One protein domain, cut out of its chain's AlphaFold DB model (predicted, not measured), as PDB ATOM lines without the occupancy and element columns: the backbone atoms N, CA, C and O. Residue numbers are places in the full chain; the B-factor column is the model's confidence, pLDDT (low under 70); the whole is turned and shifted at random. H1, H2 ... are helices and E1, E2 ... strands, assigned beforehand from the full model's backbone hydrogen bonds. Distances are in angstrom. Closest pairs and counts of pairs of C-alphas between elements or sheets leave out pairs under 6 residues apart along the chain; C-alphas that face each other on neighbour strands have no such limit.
ATOM      1  N   HIS A 234      63.923 119.141  96.454       85.44
ATOM      2  CA  HIS A 234      63.504 119.660  97.753       85.44
ATOM      3  C   HIS A 234      62.446 118.776  98.450       85.44
ATOM      4  O   HIS A 234      62.673 118.383  99.603       85.44
ATOM      5  N   PRO A 235      61.308 118.398  97.826       89.94
ATOM      6  CA  PRO A 235      60.335 117.510  98.461       89.94
ATOM      7  C   PRO A 235      60.905 116.112  98.739       89.94
ATOM      8  O   PRO A 235      60.544 115.510  99.752       89.94
ATOM      9  N   LEU A 236      61.811 115.617  97.889       88.69
ATOM     10  CA  LEU A 236      62.449 114.308  98.051       88.69
ATOM     11  C   LEU A 236      63.400 114.296  99.249       88.69
ATOM     12  O   LEU A 236      63.266 113.442 100.125       88.69
ATOM     13  N   LEU A 237      64.285 115.287  99.347       88.75
ATOM     14  CA  LEU A 237      65.214 115.436 100.461       88.75
ATOM     15  C   LEU A 237      64.468 115.647 101.779       88.75
ATOM     16  O   LEU A 237      64.750 114.987 102.776       88.75
ATOM     17  N   LYS A 238      63.445 116.510 101.781       91.94
ATOM     18  CA  LYS A 238      62.594 116.718 102.956       91.94
ATOM     19  C   LYS A 238      61.916 115.422 103.404       91.94
ATOM     20  O   LYS A 238      61.823 115.171 104.607       91.94
ATOM     21  N   ALA A 239      61.437 114.606 102.466       91.94
ATOM     22  CA  ALA A 239      60.849 113.309 102.778       91.94
ATOM     23  C   ALA A 239      61.893 112.312 103.307       91.94
ATOM     24  O   ALA A 239      61.601 111.613 104.276       91.94
ATOM     25  N   ALA A 240      63.092 112.271 102.720       91.38
ATOM     26  CA  ALA A 240      64.189 111.406 103.148       91.38
ATOM     27  C   ALA A 240      64.648 111.732 104.577       91.38
ATOM     28  O   ALA A 240      64.656 110.846 105.428       91.38
ATOM     29  N   VAL A 241      64.905 113.012 104.878       93.50
ATOM     30  CA  VAL A 241      65.261 113.456 106.236       93.50
ATOM     31  C   VAL A 241      64.135 113.120 107.210       93.50
ATOM     32  O   VAL A 241      64.365 112.504 108.239       93.50
ATOM     33  N   LYS A 242      62.876 113.434 106.880       93.88
ATOM     34  CA  LYS A 242      61.742 113.113 107.760       93.88
ATOM     35  C   LYS A 242      61.660 111.615 108.094       93.88
ATOM     36  O   LYS A 242      61.355 111.262 109.230       93.88
ATOM     37  N   ARG A 243      61.914 110.749 107.112       92.31
ATOM     38  CA  ARG A 243      61.912 109.288 107.265       92.31
ATOM     39  C   ARG A 243      63.027 108.795 108.194       92.31
ATOM     40  O   ARG A 243      62.768 107.894 108.986       92.31
ATOM     41  N   SER A 244      64.213 109.405 108.151       91.50
ATOM     42  CA  SER A 244      65.335 109.039 109.028       91.50
ATOM     43  C   SER A 244      65.236 109.605 110.452       91.50
ATOM     44  O   SER A 244      65.983 109.181 111.327       91.50
ATOM     45  N   MET A 245      64.289 110.510 110.726       94.00
ATOM     46  CA  MET A 245      64.055 111.056 112.073       94.00
ATOM     47  C   MET A 245      63.165 110.174 112.974       94.00
ATOM     48  O   MET A 245      62.833 110.581 114.089       94.00
ATOM     49  N   ILE A 246      62.696 109.009 112.511       91.88
ATOM     50  CA  ILE A 246      61.772 108.171 113.289       91.88
ATOM     51  C   ILE A 246      62.547 107.412 114.377       91.88
ATOM     52  O   ILE A 246      63.183 106.403 114.096       91.88
ATOM     53  N   ALA A 247      62.454 107.882 115.623       92.00
ATOM     54  CA  ALA A 247      63.011 107.232 116.810       92.00
ATOM     55  C   ALA A 247      62.206 107.595 118.077       92.00
ATOM     56  O   ALA A 247      61.589 108.660 118.142       92.00
ATOM     57  N   ASP A 248      62.249 106.736 119.101       92.25
ATOM     58  CA  ASP A 248      61.660 106.990 120.432       92.25
ATOM     59  C   ASP A 248      62.597 107.798 121.349       92.25
ATOM     60  O   ASP A 248      62.240 108.175 122.469       92.25
ATOM     61  N   VAL A 249      63.809 108.080 120.870       92.81
ATOM     62  CA  VAL A 249      64.830 108.901 121.527       92.81
ATOM     63  C   VAL A 249      65.098 110.166 120.705       92.81
ATOM     64  O   VAL A 249      64.865 110.162 119.496       92.81
ATOM     65  N   PRO A 250      65.575 111.266 121.321       93.69
ATOM     66  CA  PRO A 250      65.986 112.448 120.569       93.69
ATOM     67  C   PRO A 250      67.043 112.108 119.510       93.69
ATOM     68  O   PRO A 250      67.920 111.276 119.745       93.69
ATOM     69  N   VAL A 251      66.938 112.772 118.360       95.12
ATOM     70  CA  VAL A 251      67.877 112.642 117.245       95.12
ATOM     71  C   VAL A 251      68.820 113.839 117.265       95.12
ATOM     72  O   VAL A 251      68.362 114.976 117.176       95.12
ATOM     73  N   GLY A 252      70.119 113.593 117.420       96.88
ATOM     74  CA  GLY A 252      71.157 114.619 117.369       96.88
ATOM     75  C   GLY A 252      71.612 114.945 115.946       96.88
ATOM     76  O   GLY A 252      71.282 114.240 114.991       96.88
ATOM     77  N   TYR A 253      72.417 115.996 115.817       97.06
ATOM     78  CA  TYR A 253      72.909 116.493 114.531       97.06
ATOM     79  C   TYR A 253      74.405 116.796 114.604       97.06
ATOM     80  O   TYR A 253      74.842 117.511 115.510       97.06
ATOM     81  N   LEU A 254      75.190 116.314 113.640       96.62
ATOM     82  CA  LEU A 254      76.500 116.917 113.382       96.62
ATOM     83  C   LEU A 254      76.288 118.148 112.503       96.62
ATOM     84  O   LEU A 254      75.657 118.053 111.453       96.62
ATOM     85  N   LEU A 255      76.789 119.301 112.940       96.50
ATOM     86  CA  LEU A 255      76.589 120.582 112.270       96.50
ATOM     87  C   LEU A 255      77.948 121.221 111.994       96.50
ATOM     88  O   LEU A 255      78.508 121.879 112.860       96.50
ATOM     89  N   SER A 256      78.484 121.055 110.789       93.81
ATOM     90  CA  SER A 256      79.705 121.766 110.382       93.81
ATOM     91  C   SER A 256      79.423 123.219 109.994       93.81
ATOM     92  O   SER A 256      80.313 124.047 110.028       93.81
ATOM     93  N   GLY A 257      78.185 123.568 109.636       92.44
ATOM     94  CA  GLY A 257      77.887 124.871 109.028       92.44
ATOM     95  C   GLY A 257      78.079 124.889 107.507       92.44
ATOM     96  O   GLY A 257      77.658 125.847 106.860       92.44
ATOM     97  N   GLY A 258      78.618 123.805 106.936       91.81
ATOM     98  CA  GLY A 258      78.533 123.504 105.508       91.81
ATOM     99  C   GLY A 258      77.091 123.255 105.058       91.81
ATOM    100  O   GLY A 258      76.183 123.103 105.885       91.81
ATOM    101  N   LEU A 259      76.869 123.232 103.743       91.19
ATOM    102  CA  LEU A 259      75.532 123.156 103.149       91.19
ATOM    103  C   LEU A 259      74.758 121.916 103.619       91.19
ATOM    104  O   LEU A 259      73.618 122.046 104.070       91.19
ATOM    105  N   ASP A 260      75.385 120.743 103.577       92.38
ATOM    106  CA  ASP A 260      74.704 119.457 103.759       92.38
ATOM    107  C   ASP A 260      74.272 119.255 105.207       92.38
ATOM    108  O   ASP A 260      73.089 119.063 105.506       92.38
ATOM    109  N   SER A 261      75.221 119.404 106.133       94.94
ATOM    110  CA  SER A 261      74.964 119.290 107.569       94.94
ATOM    111  C   SER A 261      73.956 120.343 108.048       94.94
ATOM    112  O   SER A 261      73.065 120.035 108.846       94.94
ATOM    113  N   THR A 262      74.015 121.567 107.512       96.19
ATOM    114  CA  THR A 262      73.065 122.647 107.820       96.19
ATOM    115  C   THR A 262      71.661 122.326 107.316       96.19
ATOM    116  O   THR A 262      70.686 122.512 108.051       96.19
ATOM    117  N   LEU A 263      71.536 121.824 106.087       94.12
ATOM    118  CA  LEU A 263      70.254 121.495 105.467       94.12
ATOM    119  C   LEU A 263      69.571 120.323 106.174       94.12
ATOM    120  O   LEU A 263      68.383 120.402 106.501       94.12
ATOM    121  N   VAL A 264      70.326 119.267 106.472       95.00
ATOM    122  CA  VAL A 264      69.821 118.102 107.203       95.00
ATOM    123  C   VAL A 264      69.434 118.479 108.635       95.00
ATOM    124  O   VAL A 264      68.347 118.109 109.084       95.00
ATOM    125  N   THR A 265      70.241 119.298 109.321       97.06
ATOM    126  CA  THR A 265      69.904 119.831 110.654       97.06
ATOM    127  C   THR A 265      68.620 120.657 110.615       97.06
ATOM    128  O   THR A 265      67.729 120.449 111.436       97.06
ATOM    129  N   TYR A 266      68.480 121.565 109.647       96.56
ATOM    130  CA  TYR A 266      67.289 122.402 109.505       96.56
ATOM    131  C   TYR A 266      66.021 121.572 109.282       96.56
ATOM    132  O   TYR A 266      65.022 121.752 109.984       96.56
ATOM    133  N   LEU A 267      66.051 120.657 108.310       95.62
ATOM    134  CA  LEU A 267      64.903 119.817 107.968       95.62
ATOM    135  C   LEU A 267      64.548 118.861 109.113       95.62
ATOM    136  O   LEU A 267      63.367 118.706 109.437       95.62
ATOM    137  N   GLY A 268      65.562 118.261 109.740       95.81
ATOM    138  CA  GLY A 268      65.408 117.332 110.852       95.81
ATOM    139  C   GLY A 268      64.849 118.017 112.094       95.81
ATOM    140  O   GLY A 268      63.799 117.612 112.591       95.81
ATOM    141  N   TYR A 269      65.480 119.101 112.550       96.44
ATOM    142  CA  TYR A 269      65.065 119.807 113.764       96.44
ATOM    143  C   TYR A 269      63.687 120.455 113.611       96.44
ATOM    144  O   TYR A 269      62.877 120.425 114.534       96.44
ATOM    145  N   ARG A 270      63.350 120.970 112.419       95.12
ATOM    146  CA  ARG A 270      61.994 121.463 112.135       95.12
ATOM    147  C   ARG A 270      60.941 120.354 112.210       95.12
ATOM    148  O   ARG A 270      59.776 120.645 112.478       95.12
ATOM    149  N   HIS A 271      61.321 119.106 111.939       94.94
ATOM    150  CA  HIS A 271      60.414 117.969 112.032       94.94
ATOM    151  C   HIS A 271      60.264 117.444 113.466       94.94
ATOM    152  O   HIS A 271      59.140 117.150 113.872       94.94
ATOM    153  N   THR A 272      61.363 117.323 114.213       94.12
ATOM    154  CA  THR A 272      61.385 116.690 115.543       94.12
ATOM    155  C   THR A 272      61.192 117.680 116.693       94.12
ATOM    156  O   THR A 272      60.646 117.307 117.730       94.12
ATOM    157  N   GLY A 273      61.669 118.921 116.545       94.06
ATOM    158  CA  GLY A 273      61.743 119.938 117.599       94.06
ATOM    159  C   GLY A 273      62.641 119.559 118.782       94.06
ATOM    160  O   GLY A 273      62.539 120.164 119.850       94.06
ATOM    161  N   ARG A 274      63.468 118.515 118.648       93.50
ATOM    162  CA  ARG A 274      64.229 117.895 119.742       93.50
ATOM    163  C   ARG A 274      65.591 117.427 119.242       93.50
ATOM    164  O   ARG A 274      65.734 117.119 118.065       93.50
ATOM    165  N   GLY A 275      66.542 117.322 120.166       95.31
ATOM    166  CA  GLY A 275      67.923 116.948 119.871       95.31
ATOM    167  C   GLY A 275      68.879 118.128 119.976       95.31
ATOM    168  O   GLY A 275      68.457 119.279 120.101       95.31
ATOM    169  N   ASN A 276      70.167 117.813 119.943       97.56
ATOM    170  CA  ASN A 276      71.256 118.774 120.049       97.56
ATOM    171  C   ASN A 276      72.111 118.726 118.779       97.56
ATOM    172  O   ASN A 276      72.276 117.663 118.178       97.56
ATOM    173  N   ALA A 277      72.681 119.866 118.413       97.75
ATOM    174  CA  ALA A 277      73.688 119.996 117.372       97.75
ATOM    175  C   ALA A 277      75.095 120.036 117.984       97.75
ATOM    176  O   ALA A 277      75.300 120.628 119.048       97.75
ATOM    177  N   TYR A 278      76.068 119.451 117.290       97.44
ATOM    178  CA  TYR A 278      77.464 119.397 117.722       97.44
ATOM    179  C   TYR A 278      78.383 119.860 116.597       97.44
ATOM    180  O   TYR A 278      78.235 119.425 115.454       97.44
ATOM    181  N   THR A 279      79.347 120.708 116.937       95.56
ATOM    182  CA  THR A 279      80.389 121.180 116.020       95.56
ATOM    183  C   THR A 279      81.734 121.018 116.690       95.56
ATOM    184  O   THR A 279      81.881 121.336 117.869       95.56
ATOM    185  N   ILE A 280      82.713 120.539 115.934       91.44
ATOM    186  CA  ILE A 280      84.106 120.547 116.364       91.44
ATOM    187  C   ILE A 280      84.560 121.998 116.531       91.44
ATOM    188  O   ILE A 280      84.409 122.815 115.628       91.44
ATOM    189  N   ASP A 281      85.126 122.313 117.688       88.00
ATOM    190  CA  ASP A 281      85.742 123.605 117.938       88.00
ATOM    191  C   ASP A 281      87.206 123.571 117.485       88.00
ATOM    192  O   ASP A 281      88.084 122.986 118.129       88.00
ATOM    193  N   ASN A 282      87.438 124.198 116.334       76.25
ATOM    194  CA  ASN A 282      88.744 124.334 115.705       76.25
ATOM    195  C   ASN A 282      89.439 125.656 116.053       76.25
ATOM    196  O   ASN A 282      90.415 126.008 115.383       76.25
ATOM    197  N   HIS A 283      89.009 126.370 117.102       71.94
ATOM    198  CA  HIS A 283      89.649 127.619 117.507       71.94
ATOM    199  C   HIS A 283      91.180 127.466 117.600       71.94
ATOM    200  O   HIS A 283      91.715 126.416 117.979       71.94
ATOM    201  N   ASP A 284      91.910 128.498 117.169       69.06
ATOM    202  CA  ASP A 284      93.377 128.520 117.104       69.06
ATOM    203  C   ASP A 284      94.023 127.401 116.248       69.06
ATOM    204  O   ASP A 284      95.191 127.059 116.458       69.06
ATOM    205  N   ARG A 285      93.304 126.755 115.312       70.62
ATOM    206  CA  ARG A 285      93.909 125.778 114.371       70.62
ATOM    207  C   ARG A 285      94.985 126.430 113.513       70.62
ATOM    208  O   ARG A 285      96.049 125.843 113.307       70.62
ATOM    209  N   ASP A 286      94.741 127.667 113.090       68.12
ATOM    210  CA  ASP A 286      95.658 128.442 112.270       68.12
ATOM    211  C   ASP A 286      97.061 128.494 112.896       68.12
ATOM    212  O   ASP A 286      98.045 128.393 112.165       68.12
ATOM    213  N   ARG A 287      97.196 128.601 114.230       71.50
ATOM    214  CA  ARG A 287      98.487 128.653 114.950       71.50
ATOM    215  C   ARG A 287      99.426 127.494 114.618       71.50
ATOM    216  O   ARG A 287     100.638 127.657 114.714       71.50
ATOM    217  N   PHE A 288      98.875 126.346 114.238       67.50
ATOM    218  CA  PHE A 288      99.627 125.134 113.927       67.50
ATOM    219  C   PHE A 288      99.860 124.947 112.424       67.50
ATOM    220  O   PHE A 288     100.684 124.115 112.041       67.50
ATOM    221  N   SER A 289      99.186 125.728 111.573       69.56
ATOM    222  CA  SER A 289      99.421 125.685 110.134       69.56
ATOM    223  C   SER A 289     100.679 126.467 109.761       69.56
ATOM    224  O   SER A 289     100.814 127.655 110.064       69.56
ATOM    225  N   ARG A 290     101.592 125.794 109.050       73.12
ATOM    226  CA  ARG A 290     102.731 126.441 108.381       73.12
ATOM    227  C   ARG A 290     102.290 127.237 107.155       73.12
ATOM    228  O   ARG A 290     102.929 128.229 106.825       73.12
ATOM    229  N   ASP A 291     101.208 126.807 106.511       76.19
ATOM    230  CA  ASP A 291     100.608 127.482 105.368       76.19
ATOM    231  C   ASP A 291      99.326 128.193 105.806       76.19
ATOM    232  O   ASP A 291      98.249 127.602 105.925       76.19
ATOM    233  N   LYS A 292      99.460 129.488 106.087       75.62
ATOM    234  CA  LYS A 292      98.344 130.341 106.501       75.62
ATOM    235  C   LYS A 292      97.401 130.699 105.345       75.62
ATOM    236  O   LYS A 292      96.338 131.253 105.607       75.62
ATOM    237  N   ALA A 293      97.786 130.421 104.098       73.56
ATOM    238  CA  ALA A 293      96.974 130.681 102.912       73.56
ATOM    239  C   ALA A 293      96.116 129.470 102.509       73.56
ATOM    240  O   ALA A 293      95.134 129.634 101.783       73.56
ATOM    241  N   SER A 294      96.449 128.268 102.987       71.88
ATOM    242  CA  SER A 294      95.645 127.069 102.752       71.88
ATOM    243  C   SER A 294      94.294 127.171 103.453       71.88
ATOM    244  O   SER A 294      94.201 127.015 104.672       71.88
ATOM    245  N   LEU A 295      93.227 127.359 102.668       66.31
ATOM    246  CA  LEU A 295      91.846 127.301 103.158       66.31
ATOM    247  C   LEU A 295      91.581 126.000 103.925       66.31
ATOM    248  O   LEU A 295      90.924 126.030 104.956       66.31
ATOM    249  N   TRP A 296      92.173 124.885 103.497       63.78
ATOM    250  CA  TRP A 296      92.040 123.599 104.182       63.78
ATOM    251  C   TRP A 296      92.625 123.606 105.596       63.78
ATOM    252  O   TRP A 296      92.094 122.957 106.493       63.78
ATOM    253  N   ALA A 297      93.719 124.341 105.803       61.88
ATOM    254  CA  ALA A 297      94.456 124.355 107.061       61.88
ATOM    255  C   ALA A 297      94.004 125.462 108.027       61.88
ATOM    256  O   ALA A 297      94.215 125.331 109.234       61.88
ATOM    257  N   VAL A 298      93.406 126.549 107.517       67.69
ATOM    258  CA  VAL A 298      92.992 127.705 108.334       67.69
ATOM    259  C   VAL A 298      91.486 127.961 108.385       67.69
ATOM    260  O   VAL A 298      91.080 128.845 109.138       67.69
ATOM    261  N   ALA A 299      90.656 127.232 107.628       72.81
ATOM    262  CA  ALA A 299      89.205 127.395 107.701       72.81
ATOM    263  C   ALA A 299      88.684 127.140 109.121       72.81
ATOM    264  O   ALA A 299      89.042 126.152 109.773       72.81
ATOM    265  N   ASP A 300      87.826 128.053 109.571       82.31
ATOM    266  CA  ASP A 300      87.077 127.949 110.813       82.31
ATOM    267  C   ASP A 300      85.583 127.861 110.494       82.31
ATOM    268  O   ASP A 300      84.942 128.835 110.091       82.31
ATOM    269  N   ASP A 301      85.045 126.664 110.676       85.00
ATOM    270  CA  ASP A 301      83.648 126.321 110.430       85.00
ATOM    271  C   ASP A 301      82.714 126.807 111.556       85.00
ATOM    272  O   ASP A 301      81.499 126.964 111.367       85.00
ATOM    273  N   VAL A 302      83.264 127.102 112.742       91.31
ATOM    274  CA  VAL A 302      82.496 127.434 113.950       91.31
ATOM    275  C   VAL A 302      81.553 128.629 113.739       91.31
ATOM    276  O   VAL A 302      80.374 128.512 114.099       91.31
ATOM    277  N   PRO A 303      81.959 129.761 113.125       92.81
ATOM    278  CA  PRO A 303      81.059 130.889 112.889       92.81
ATOM    279  C   PRO A 303      79.844 130.530 112.021       92.81
ATOM    280  O   PRO A 303      78.750 131.069 112.236       92.81
ATOM    281  N   HIS A 304      80.012 129.623 111.055       94.00
ATOM    282  CA  HIS A 304      78.942 129.166 110.167       94.00
ATOM    283  C   HIS A 304      77.964 128.261 110.916       94.00
ATOM    284  O   HIS A 304      76.753 128.511 110.894       94.00
ATOM    285  N   ALA A 305      78.481 127.289 111.667       96.00
ATOM    286  CA  ALA A 305      77.669 126.412 112.500       96.00
ATOM    287  C   ALA A 305      76.888 127.185 113.575       96.00
ATOM    288  O   ALA A 305      75.684 126.984 113.729       96.00
ATOM    289  N   VAL A 306      77.528 128.134 114.270       96.75
ATOM    290  CA  VAL A 306      76.873 128.980 115.287       96.75
ATOM    291  C   VAL A 306      75.754 129.818 114.667       96.75
ATOM    292  O   VAL A 306      74.676 129.956 115.254       96.75
ATOM    293  N   ARG A 307      75.973 130.375 113.470       97.44
ATOM    294  CA  ARG A 307      74.943 131.131 112.744       97.44
ATOM    295  C   ARG A 307      73.749 130.248 112.386       97.44
ATOM    296  O   ARG A 307      72.611 130.658 112.631       97.44
ATOM    297  N   ALA A 308      73.995 129.059 111.839       97.62
ATOM    298  CA  ALA A 308      72.953 128.087 111.519       97.62
ATOM    299  C   ALA A 308      72.168 127.689 112.779       97.62
ATOM    300  O   ALA A 308      70.947 127.846 112.827       97.62
ATOM    301  N   ALA A 309      72.871 127.300 113.845       97.75
ATOM    302  CA  ALA A 309      72.263 126.881 115.100       97.75
ATOM    303  C   ALA A 309      71.362 127.959 115.720       97.75
ATOM    304  O   ALA A 309      70.216 127.684 116.084       97.75
ATOM    305  N   ARG A 310      71.839 129.212 115.774       97.69
ATOM    306  CA  ARG A 310      71.053 130.364 116.249       97.69
ATOM    307  C   ARG A 310      69.818 130.618 115.393       97.69
ATOM    308  O   ARG A 310      68.757 130.919 115.935       97.69
ATOM    309  N   SER A 311      69.946 130.479 114.075       97.38
ATOM    310  CA  SER A 311      68.839 130.702 113.138       97.38
ATOM    311  C   SER A 311      67.746 129.644 113.298       97.38
ATOM    312  O   SER A 311      66.561 129.968 113.235       97.38
ATOM    313  N   PHE A 312      68.131 128.394 113.565       96.56
ATOM    314  CA  PHE A 312      67.199 127.279 113.772       96.56
ATOM    315  C   PHE A 312      66.723 127.148 115.223       96.56
ATOM    316  O   PHE A 312      65.767 126.423 115.484       96.56
ATOM    317  N   ARG A 313      67.369 127.865 116.153       96.94
ATOM    318  CA  ARG A 313      67.171 127.767 117.609       96.94
ATOM    319  C   ARG A 313      67.382 126.344 118.142       96.94
ATOM    320  O   ARG A 313      66.714 125.938 119.087       96.94
ATOM    321  N   VAL A 314      68.311 125.603 117.542       96.88
ATOM    322  CA  VAL A 314      68.707 124.270 118.014       96.88
ATOM    323  C   VAL A 314      69.757 124.410 119.127       96.88
ATOM    324  O   VAL A 314      70.676 125.222 118.984       96.88
ATOM    325  N   PRO A 315      69.653 123.657 120.243       97.38
ATOM    326  CA  PRO A 315      70.719 123.588 121.239       97.38
ATOM    327  C   PRO A 315      72.025 123.149 120.584       97.38
ATOM    328  O   PRO A 315      72.049 122.147 119.873       97.38
ATOM    329  N   HIS A 316      73.102 123.894 120.804       97.50
ATOM    330  CA  HIS A 316      74.346 123.722 120.060       97.50
ATOM    331  C   HIS A 316      75.546 123.670 120.994       97.50
ATOM    332  O   HIS A 316      75.705 124.531 121.859       97.50
ATOM    333  N   TYR A 317      76.374 122.644 120.814       96.50
ATOM    334  CA  TYR A 317      77.584 122.413 121.586       96.50
ATOM    335  C   TYR A 317      78.810 122.506 120.684       96.50
ATOM    336  O   TYR A 317      78.926 121.782 119.696       96.50
ATOM    337  N   LEU A 318      79.739 123.370 121.079       95.19
ATOM    338  CA  LEU A 318      81.088 123.399 120.533       95.19
ATOM    339  C   LEU A 318      81.943 122.386 121.296       95.19
ATOM    340  O   LEU A 318      81.913 122.345 122.529       95.19
ATOM    341  N   VAL A 319      82.640 121.524 120.561       92.50
ATOM    342  CA  VAL A 319      83.404 120.404 121.112       92.50
ATOM    343  C   VAL A 319      84.892 120.677 120.923       92.50
ATOM    344  O   VAL A 319      85.385 120.508 119.808       92.50
ATOM    345  N   PRO A 320      85.616 121.096 121.976       87.00
ATOM    346  CA  PRO A 320      87.047 121.342 121.876       87.00
ATOM    347  C   PRO A 320      87.783 120.050 121.546       87.00
ATOM    348  O   PRO A 320      87.524 119.009 122.149       87.00
ATOM    349  N   ILE A 321      88.715 120.138 120.600       80.31
ATOM    350  CA  ILE A 321      89.622 119.035 120.293       80.31
ATOM    351  C   ILE A 321      90.713 118.999 121.359       80.31
ATOM    352  O   ILE A 321      91.477 119.957 121.508       80.31
ATOM    353  N   ASP A 322      90.851 117.863 122.034       76.31
ATOM    354  CA  ASP A 322      92.087 117.534 122.730       76.31
ATOM    355  C   ASP A 322      93.196 117.320 121.690       76.31
ATOM    356  O   ASP A 322      93.195 116.345 120.934       76.31
ATOM    357  N   ARG A 323      94.111 118.292 121.613       71.50
ATOM    358  CA  ARG A 323      95.274 118.282 120.713       71.50
ATOM    359  C   ARG A 323      96.522 117.703 121.377       71.50
ATOM    360  O   ARG A 323      97.611 117.777 120.795       71.50
ATOM    361  N   THR A 324      96.414 117.157 122.589       66.50
ATOM    362  CA  THR A 324      97.511 116.377 123.152       66.50
ATOM    363  C   THR A 324      97.746 115.170 122.246       66.50
ATOM    364  O   THR A 324      96.817 114.479 121.833       66.50
ATOM    365  N   ARG A 325      99.004 114.940 121.849       60.41
ATOM    366  CA  ARG A 325      99.391 113.794 121.011       60.41
ATOM    367  C   ARG A 325      99.365 112.513 121.845       60.41
ATOM    368  O   ARG A 325     100.406 111.905 122.081       60.41
ATOM    369  N   ASN A 326      98.189 112.147 122.342       67.94
ATOM    370  CA  ASN A 326      97.998 110.941 123.118       67.94
ATOM    371  C   ASN A 326      97.837 109.750 122.163       67.94
ATOM    372  O   ASN A 326      96.851 109.644 121.432       67.94
ATOM    373  N   SER A 327      98.817 108.847 122.185       75.94
ATOM    374  CA  SER A 327      98.792 107.596 121.422       75.94
ATOM    375  C   SER A 327      97.562 106.737 121.722       75.94
ATOM    376  O   SER A 327      97.148 105.959 120.863       75.94
ATOM    377  N   ASP A 328      96.939 106.904 122.891       81.75
ATOM    378  CA  ASP A 328      95.742 106.160 123.276       81.75
ATOM    379  C   ASP A 328      94.553 106.475 122.365       81.75
ATOM    380  O   ASP A 328      93.796 105.567 122.030       81.75
ATOM    381  N   HIS A 329      94.404 107.720 121.896       79.94
ATOM    382  CA  HIS A 329      93.336 108.071 120.953       79.94
ATOM    383  C   HIS A 329      93.525 107.366 119.611       79.94
ATOM    384  O   HIS A 329      92.566 106.831 119.065       79.94
ATOM    385  N   ILE A 330      94.764 107.299 119.114       83.69
ATOM    386  CA  ILE A 330      95.090 106.580 117.874       83.69
ATOM    387  C   ILE A 330      94.708 105.102 118.020       83.69
ATOM    388  O   ILE A 330      94.013 104.549 117.170       83.69
ATOM    389  N   ALA A 331      95.120 104.471 119.123       87.56
ATOM    390  CA  ALA A 331      94.827 103.066 119.391       87.56
ATOM    391  C   ALA A 331      93.319 102.802 119.553       87.56
ATOM    392  O   ALA A 331      92.814 101.791 119.066       87.56
ATOM    393  N   GLN A 332      92.589 103.711 120.205       88.06
ATOM    394  CA  GLN A 332      91.137 103.621 120.366       88.06
ATOM    395  C   GLN A 332      90.406 103.731 119.029       88.06
ATOM    396  O   GLN A 332      89.543 102.901 118.755       88.06
ATOM    397  N   ILE A 333      90.757 104.712 118.192       89.19
ATOM    398  CA  ILE A 333      90.156 104.881 116.861       89.19
ATOM    399  C   ILE A 333      90.428 103.634 116.024       89.19
ATOM    400  O   ILE A 333      89.487 103.055 115.486       89.19
ATOM    401  N   ALA A 334      91.676 103.155 116.009       89.69
ATOM    402  CA  ALA A 334      92.040 101.953 115.270       89.69
ATOM    403  C   ALA A 334      91.231 100.724 115.715       89.69
ATOM    404  O   ALA A 334      90.751  99.938 114.898       89.69
ATOM    405  N   ALA A 335      91.027 100.569 117.025       88.62
ATOM    406  CA  ALA A 335      90.241  99.472 117.574       88.62
ATOM    407  C   ALA A 335      88.738  99.589 117.265       88.62
ATOM    408  O   ALA A 335      88.078  98.567 117.075       88.62
ATOM    409  N   VAL A 336      88.177 100.803 117.263       87.56
ATOM    410  CA  VAL A 336      86.744 101.049 117.022       87.56
ATOM    411  C   VAL A 336      86.394 100.946 115.539       87.56
ATOM    412  O   VAL A 336      85.386 100.324 115.217       87.56
ATOM    413  N   ASN A 337      87.222 101.518 114.666       87.44
ATOM    414  CA  ASN A 337      86.994 101.538 113.220       87.44
ATOM    415  C   ASN A 337      87.526 100.282 112.516       87.44
ATOM    416  O   ASN A 337      87.217 100.064 111.351       87.44
ATOM    417  N   GLU A 338      88.319  99.459 113.213       88.69
ATOM    418  CA  GLU A 338      88.996  98.285 112.640       88.69
ATOM    419  C   GLU A 338      89.899  98.648 111.451       88.69
ATOM    420  O   GLU A 338      90.107  97.854 110.531       88.69
ATOM    421  N   SER A 339      90.432  99.870 111.491       87.25
ATOM    422  CA  SER A 339      91.220 100.504 110.443       87.25
ATOM    423  C   SER A 339      92.451 101.187 111.035       87.25
ATOM    424  O   SER A 339      92.615 101.289 112.250       87.25
ATOM    425  N   ILE A 340      93.358 101.640 110.174       87.00
ATOM    426  CA  ILE A 340      94.520 102.422 110.595       87.00
ATOM    427  C   ILE A 340      94.137 103.895 110.431       87.00
ATOM    428  O   ILE A 340      93.839 104.276 109.310       87.00
ATOM    429  N   PRO A 341      94.144 104.735 111.479       87.06
ATOM    430  CA  PRO A 341      93.807 106.143 111.310       87.06
ATOM    431  C   PRO A 341      94.834 106.815 110.394       87.06
ATOM    432  O   PRO A 341      96.023 106.862 110.730       87.06
ATOM    433  N   VAL A 342      94.392 107.296 109.238       84.12
ATOM    434  CA  VAL A 342      95.251 107.895 108.203       84.12
ATOM    435  C   VAL A 342      94.826 109.309 107.837       84.12
ATOM    436  O   VAL A 342      95.680 110.072 107.379       84.12
ATOM    437  N   LEU A 343      93.567 109.693 108.073       79.69
ATOM    438  CA  LEU A 343      93.123 111.069 107.860       79.69
ATOM    439  C   LEU A 343      93.080 111.875 109.151       79.69
ATOM    440  O   LEU A 343      92.785 111.383 110.241       79.69
ATOM    441  N   GLU A 344      93.336 113.174 109.000       77.19
ATOM    442  CA  GLU A 344      93.290 114.121 110.111       77.19
ATOM    443  C   GLU A 344      91.893 114.238 110.735       77.19
ATOM    444  O   GLU A 344      91.795 114.499 111.931       77.19
ATOM    445  N   GLU A 345      90.831 114.008 109.958       81.75
ATOM    446  CA  GLU A 345      89.429 114.165 110.366       81.75
ATOM    447  C   GLU A 345      88.905 113.049 111.281       81.75
ATOM    448  O   GLU A 345      87.984 113.282 112.067       81.75
ATOM    449  N   GLU A 346      89.525 111.866 111.270       86.38
ATOM    450  CA  GLU A 346      89.093 110.736 112.104       86.38
ATOM    451  C   GLU A 346      89.210 111.058 113.603       86.38
ATOM    452  O   GLU A 346      88.360 110.672 114.407       86.38
ATOM    453  N   PHE A 347      90.232 111.827 113.985       84.81
ATOM    454  CA  PHE A 347      90.466 112.263 115.363       84.81
ATOM    455  C   PHE A 347      89.389 113.209 115.902       84.81
ATOM    456  O   PHE A 347      88.790 112.902 116.940       84.81
ATOM    457  N   PRO A 348      89.125 114.365 115.264       86.12
ATOM    458  CA  PRO A 348      88.098 115.273 115.735       86.12
ATOM    459  C   PRO A 348      86.698 114.662 115.616       86.12
ATOM    460  O   PRO A 348      85.892 114.878 116.520       86.12
ATOM    461  N   LEU A 349      86.415 113.834 114.599       89.44
ATOM    462  CA  LEU A 349      85.147 113.100 114.516       89.44
ATOM    463  C   LEU A 349      84.979 112.115 115.676       89.44
ATOM    464  O   LEU A 349      83.913 112.068 116.287       89.44
ATOM    465  N   HIS A 350      86.027 111.377 116.050       89.62
ATOM    466  CA  HIS A 350      85.971 110.478 117.201       89.62
ATOM    467  C   HIS A 350      85.607 111.221 118.494       89.62
ATOM    468  O   HIS A 350      84.707 110.798 119.223       89.62
ATOM    469  N   GLN A 351      86.247 112.363 118.761       88.75
ATOM    470  CA  GLN A 351      85.942 113.186 119.938       88.75
ATOM    471  C   GLN A 351      84.534 113.799 119.871       88.75
ATOM    472  O   GLN A 351      83.825 113.855 120.882       88.75
ATOM    473  N   LEU A 352      84.093 114.202 118.677       92.19
ATOM    474  CA  LEU A 352      82.744 114.705 118.435       92.19
ATOM    475  C   LEU A 352      81.688 113.641 118.768       92.19
ATOM    476  O   LEU A 352      80.752 113.920 119.524       92.19
ATOM    477  N   TYR A 353      81.877 112.405 118.296       92.75
ATOM    478  CA  TYR A 353      81.008 111.275 118.619       92.75
ATOM    479  C   TYR A 353      81.045 110.925 120.110       92.75
ATOM    480  O   TYR A 353      79.987 110.717 120.704       92.75
ATOM    481  N   GLN A 354      82.218 110.923 120.754       91.06
ATOM    482  CA  GLN A 354      82.331 110.707 122.201       91.06
ATOM    483  C   GLN A 354      81.552 111.753 123.006       91.06
ATOM    484  O   GLN A 354      80.900 111.417 123.999       91.06
ATOM    485  N   ARG A 355      81.601 113.026 122.596       93.38
ATOM    486  CA  ARG A 355      80.829 114.086 123.248       93.38
ATOM    487  C   ARG A 355      79.338 113.891 123.025       93.38
ATOM    488  O   ARG A 355      78.586 113.997 123.995       93.38
ATOM    489  N   ALA A 356      78.913 113.639 121.793       95.06
ATOM    490  CA  ALA A 356      77.502 113.501 121.465       95.06
ATOM    491  C   ALA A 356      76.876 112.242 122.089       95.06
ATOM    492  O   ALA A 356      75.746 112.294 122.561       95.06
ATOM    493  N   ALA A 357      77.629 111.147 122.228       93.19
ATOM    494  CA  ALA A 357      77.172 109.918 122.884       93.19
ATOM    495  C   ALA A 357      76.794 110.096 124.371       93.19
ATOM    496  O   ALA A 357      76.122 109.236 124.941       93.19
ATOM    497  N   ARG A 358      77.199 111.201 125.016       93.69
ATOM    498  CA  ARG A 358      76.832 111.499 126.414       93.69
ATOM    499  C   ARG A 358      75.352 111.839 126.586       93.69
ATOM    500  O   ARG A 358      74.818 111.665 127.676       93.69
ATOM    501  N   ASP A 359      74.711 112.361 125.545       93.62
ATOM    502  CA  ASP A 359      73.338 112.874 125.584       93.62
ATOM    503  C   ASP A 359      72.515 112.564 124.315       93.62
ATOM    504  O   ASP A 359      71.328 112.890 124.269       93.62
ATOM    505  N   GLN A 360      73.091 111.885 123.317       94.19
ATOM    506  CA  GLN A 360      72.411 111.395 122.114       94.19
ATOM    507  C   GLN A 360      72.739 109.924 121.864       94.19
ATOM    508  O   GLN A 360      73.898 109.517 121.875       94.19
ATOM    509  N   LYS A 361      71.710 109.126 121.567       93.62
ATOM    510  CA  LYS A 361      71.884 107.736 121.109       93.62
ATOM    511  C   LYS A 361      71.972 107.619 119.590       93.62
ATOM    512  O   LYS A 361      72.518 106.644 119.085       93.62
ATOM    513  N   THR A 362      71.407 108.580 118.872       94.44
ATOM    514  CA  THR A 362      71.393 108.606 117.413       94.44
ATOM    515  C   THR A 362      71.714 110.006 116.927       94.44
ATOM    516  O   THR A 362      71.345 110.997 117.561       94.44
ATOM    517  N   ILE A 363      72.450 110.070 115.828       94.62
ATOM    518  CA  ILE A 363      72.949 111.297 115.230       94.62
ATOM    519  C   ILE A 363      72.747 111.181 113.734       94.62
ATOM    520  O   ILE A 363      72.990 110.130 113.145       94.62
ATOM    521  N   VAL A 364      72.320 112.279 113.134       93.94
ATOM    522  CA  VAL A 364      72.218 112.400 111.691       93.94
ATOM    523  C   VAL A 364      73.415 113.189 111.183       93.94
ATOM    524  O   VAL A 364      73.828 114.186 111.786       93.94
ATOM    525  N   VAL A 365      73.950 112.722 110.062       92.69
ATOM    526  CA  VAL A 365      75.110 113.286 109.378       92.69
ATOM    527  C   VAL A 365      74.729 113.706 107.960       92.69
ATOM    528  O   VAL A 365      73.754 113.204 107.401       92.69
ATOM    529  N   GLY A 366      75.482 114.656 107.405       88.81
ATOM    530  CA  GLY A 366      75.368 115.094 106.010       88.81
ATOM    531  C   GLY A 366      76.360 114.401 105.072       88.81
ATOM    532  O   GLY A 366      76.632 114.933 104.006       88.81
ATOM    533  N   GLU A 367      76.939 113.272 105.490       86.56
ATOM    534  CA  GLU A 367      77.902 112.500 104.693       86.56
ATOM    535  C   GLU A 367      77.275 112.011 103.375       86.56
ATOM    536  O   GLU A 367      76.053 111.864 103.276       86.56
ATOM    537  N   VAL A 368      78.115 111.723 102.374       81.44
ATOM    538  CA  VAL A 368      77.727 111.192 101.049       81.44
ATOM    539  C   VAL A 368      77.051 112.225 100.122       81.44
ATOM    540  O   VAL A 368      76.796 111.960  98.942       81.44
ATOM    541  N   ALA A 369      76.761 113.433 100.620       83.88
ATOM    542  CA  ALA A 369      76.181 114.508  99.816       83.88
ATOM    543  C   ALA A 369      77.124 114.952  98.687       83.88
ATOM    544  O   ALA A 369      76.679 115.105  97.547       83.88
ATOM    545  N   ASP A 370      78.420 115.072  98.978       81.19
ATOM    546  CA  ASP A 370      79.428 115.388  97.972       81.19
ATOM    547  C   ASP A 370      79.472 114.282  96.909       81.19
ATOM    548  O   ASP A 370      79.169 114.522  95.747       81.19
ATOM    549  N   GLU A 371      79.681 113.027  97.296       77.44
ATOM    550  CA  GLU A 371      79.787 111.880  96.388       77.44
ATOM    551  C   GLU A 371      78.572 111.711  95.459       77.44
ATOM    552  O   GLU A 371      78.709 111.225  94.334       77.44
ATOM    553  N   THR A 372      77.382 112.126  95.903       71.69
ATOM    554  CA  THR A 372      76.137 111.995  95.133       71.69
ATOM    555  C   THR A 372      75.767 113.223  94.303       71.69
ATOM    556  O   THR A 372      75.029 113.079  93.322       71.69
ATOM    557  N   HIS A 373      76.207 114.431  94.670       65.81
ATOM    558  CA  HIS A 373      75.743 115.686  94.049       65.81
ATOM    559  C   HIS A 373      76.869 116.579  93.530       65.81
ATOM    560  O   HIS A 373      76.677 117.310  92.555       65.81
ATOM    561  N   LEU A 374      78.047 116.492  94.131       53.12
ATOM    562  CA  LEU A 374      79.249 117.209  93.749       53.12
ATOM    563  C   LEU A 374      80.297 116.156  93.429       53.12
ATOM    564  O   LEU A 374      81.037 115.765  94.321       53.12
ATOM    565  N   ARG A 375      80.357 115.692  92.166       48.28
ATOM    566  CA  ARG A 375      81.474 114.857  91.677       48.28
ATOM    567  C   ARG A 375      82.738 115.357  92.359       48.28
ATOM    568  O   ARG A 375      83.113 116.501  92.100       48.28
ATOM    569  N   VAL A 376      83.260 114.563  93.302       43.16
ATOM    570  CA  VAL A 376      84.276 115.003  94.264       43.16
ATOM    571  C   VAL A 376      85.277 115.862  93.505       43.16
ATOM    572  O   VAL A 376      85.715 115.435  92.436       43.16
ATOM    573  N   PHE A 377      85.572 117.069  94.005       38.16
ATOM    574  CA  PHE A 377      86.352 118.151  93.363       38.16
ATOM    575  C   PHE A 377      87.605 117.705  92.571       38.16
ATOM    576  O   PHE A 377      88.107 118.443  91.728       38.16
ATOM    577  N   LEU A 378      88.085 116.486  92.806       37.19
ATOM    578  CA  LEU A 378      89.086 115.742  92.047       37.19
ATOM    579  C   LEU A 378      88.727 115.449  90.572       37.19
ATOM    580  O   LEU A 378      89.633 115.121  89.813       37.19
ATOM    581  N   SER A 379      87.460 115.551  90.143       35.78
ATOM    582  CA  SER A 379      87.056 115.299  88.743       35.78
ATOM    583  C   SER A 379      86.874 116.559  87.891       35.78
ATOM    584  O   SER A 379      86.435 116.444  86.744       35.78
ATOM    585  N   LEU A 380      87.134 117.753  88.428       38.50
ATOM    586  CA  LEU A 380      87.086 118.977  87.634       38.50
ATOM    587  C   LEU A 380      88.398 119.087  86.852       38.50
ATOM    588  O   LEU A 380      89.408 119.569  87.366       38.50
ATOM    589  N   GLU A 381      88.383 118.635  85.596       39.41
ATOM    590  CA  GLU A 381      89.351 119.124  84.618       39.41
ATOM    591  C   GLU A 381      89.284 120.659  84.625       39.41
ATOM    592  O   GLU A 381      88.208 121.254  84.730       39.41
ATOM    593  N   SER A 382      90.440 121.317  84.548       40.88
ATOM    594  CA  SER A 382      90.604 122.777  84.657       40.88
ATOM    595  C   SER A 382      89.707 123.603  83.718       40.88
ATOM    596  O   SER A 382      89.537 124.801  83.920       40.88
ATOM    597  N   THR A 383      89.101 122.967  82.719       39.94
ATOM    598  CA  THR A 383      88.142 123.521  81.759       39.94
ATOM    599  C   THR A 383      86.726 123.738  82.315       39.94
ATOM    600  O   THR A 383      86.003 124.584  81.784       39.94
ATOM    601  N   ASP A 384      86.315 123.053  83.388       38.50
ATOM    602  CA  ASP A 384      84.967 123.212  83.969       38.50
ATOM    603  C   ASP A 384      84.856 124.399  84.944       38.50
ATOM    604  O   ASP A 384      83.759 124.907  85.194       38.50
TER     605      ASP A 384
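This is residues 234 to 384 of the 404 residues of a protein of Candidatus Kentron sp. FW (UniProt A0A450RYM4). A twisted sheet of four parallel strands has H2 and H4 side by side over one face and H6 over the other; H5 packs crosswise on H6, H1 packs across H2, and residues 371 to 384 stick out as a tail. The 151 printed residues hold seven named helices and four named strands, in the order H1 E1 H2 E2 H3 H4 E3 H5 H6 E4 H7, of mixed class. The sheet runs E3 E2 E1 E4. The whole is compact, with a radius of gyration of the C-alphas of 16.7 A and spans of 46 by 43 by 32 A.

Start at H1, residues 234 to 244, then pass E1, residues 251 to 254, to H2, residues 259 to 272. H2 touches H1 at a steep tilt of 63 degrees, with the C-alphas of Val 241 and Gly 268 closest at 6.0 A. H2 is on the sheet, its Thr 265 and Tyr 253 of E1 closest, C-alphas 5.9 A apart. Next comes E2, residues 277 to 281, parallel to E1, with N 278 and O 253 at 2.9 A. H3, residues 295 to 298, touches no helix. H4, residues 302 to 312, touches H2 at a shallow tilt of 29 degrees, the same way, the C-alphas of Tyr 266 and Phe 312 closest at 6.5 A. H4 is on the same face as H2, at a height over the sheet of 9.3 A. E3, residues 316 to 320, is parallel to E2, with N 319 and O 279 at 2.8 A. Beyond H5, residues 327 to 337, H6, residues 346 to 356, is on the opposite face; its Leu 352 and Ile 280 of E2 are closest, C-alphas 6.3 A apart. H5 and H6 touch about perpendicular, at 80 degrees, Ile 333 and His 350 closest with C-alphas 7.0 A apart. E4, residues 362 to 364, is parallel to E1, with N 364 and O 252 at 2.9 A. H7, residues 369 to 373, is close but not clearly touching H2. In H1, H2, H4, H5, H6 and H7 every O i to N i+4 pair is within hydrogen-bond range; H3 is too short for one.

Find C-alpha 234 at (63.504, 119.660, 97.753); from there H1 runs 15.6 A. H2 is 19.9 A long, H4 15.3 A, H5 15.6 A, H6 15.2 A, E2 12.6 A and E3 13.0 A. H7 ends at C-alpha 373, (75.743, 115.686, 94.049).

The C-alphas farthest apart, Asp 248 and Thr 383, are 49.7 A apart. The printed part has no cut; the link E2 to H3 is long. Residues 373 to 384 are among those with pLDDT under 70.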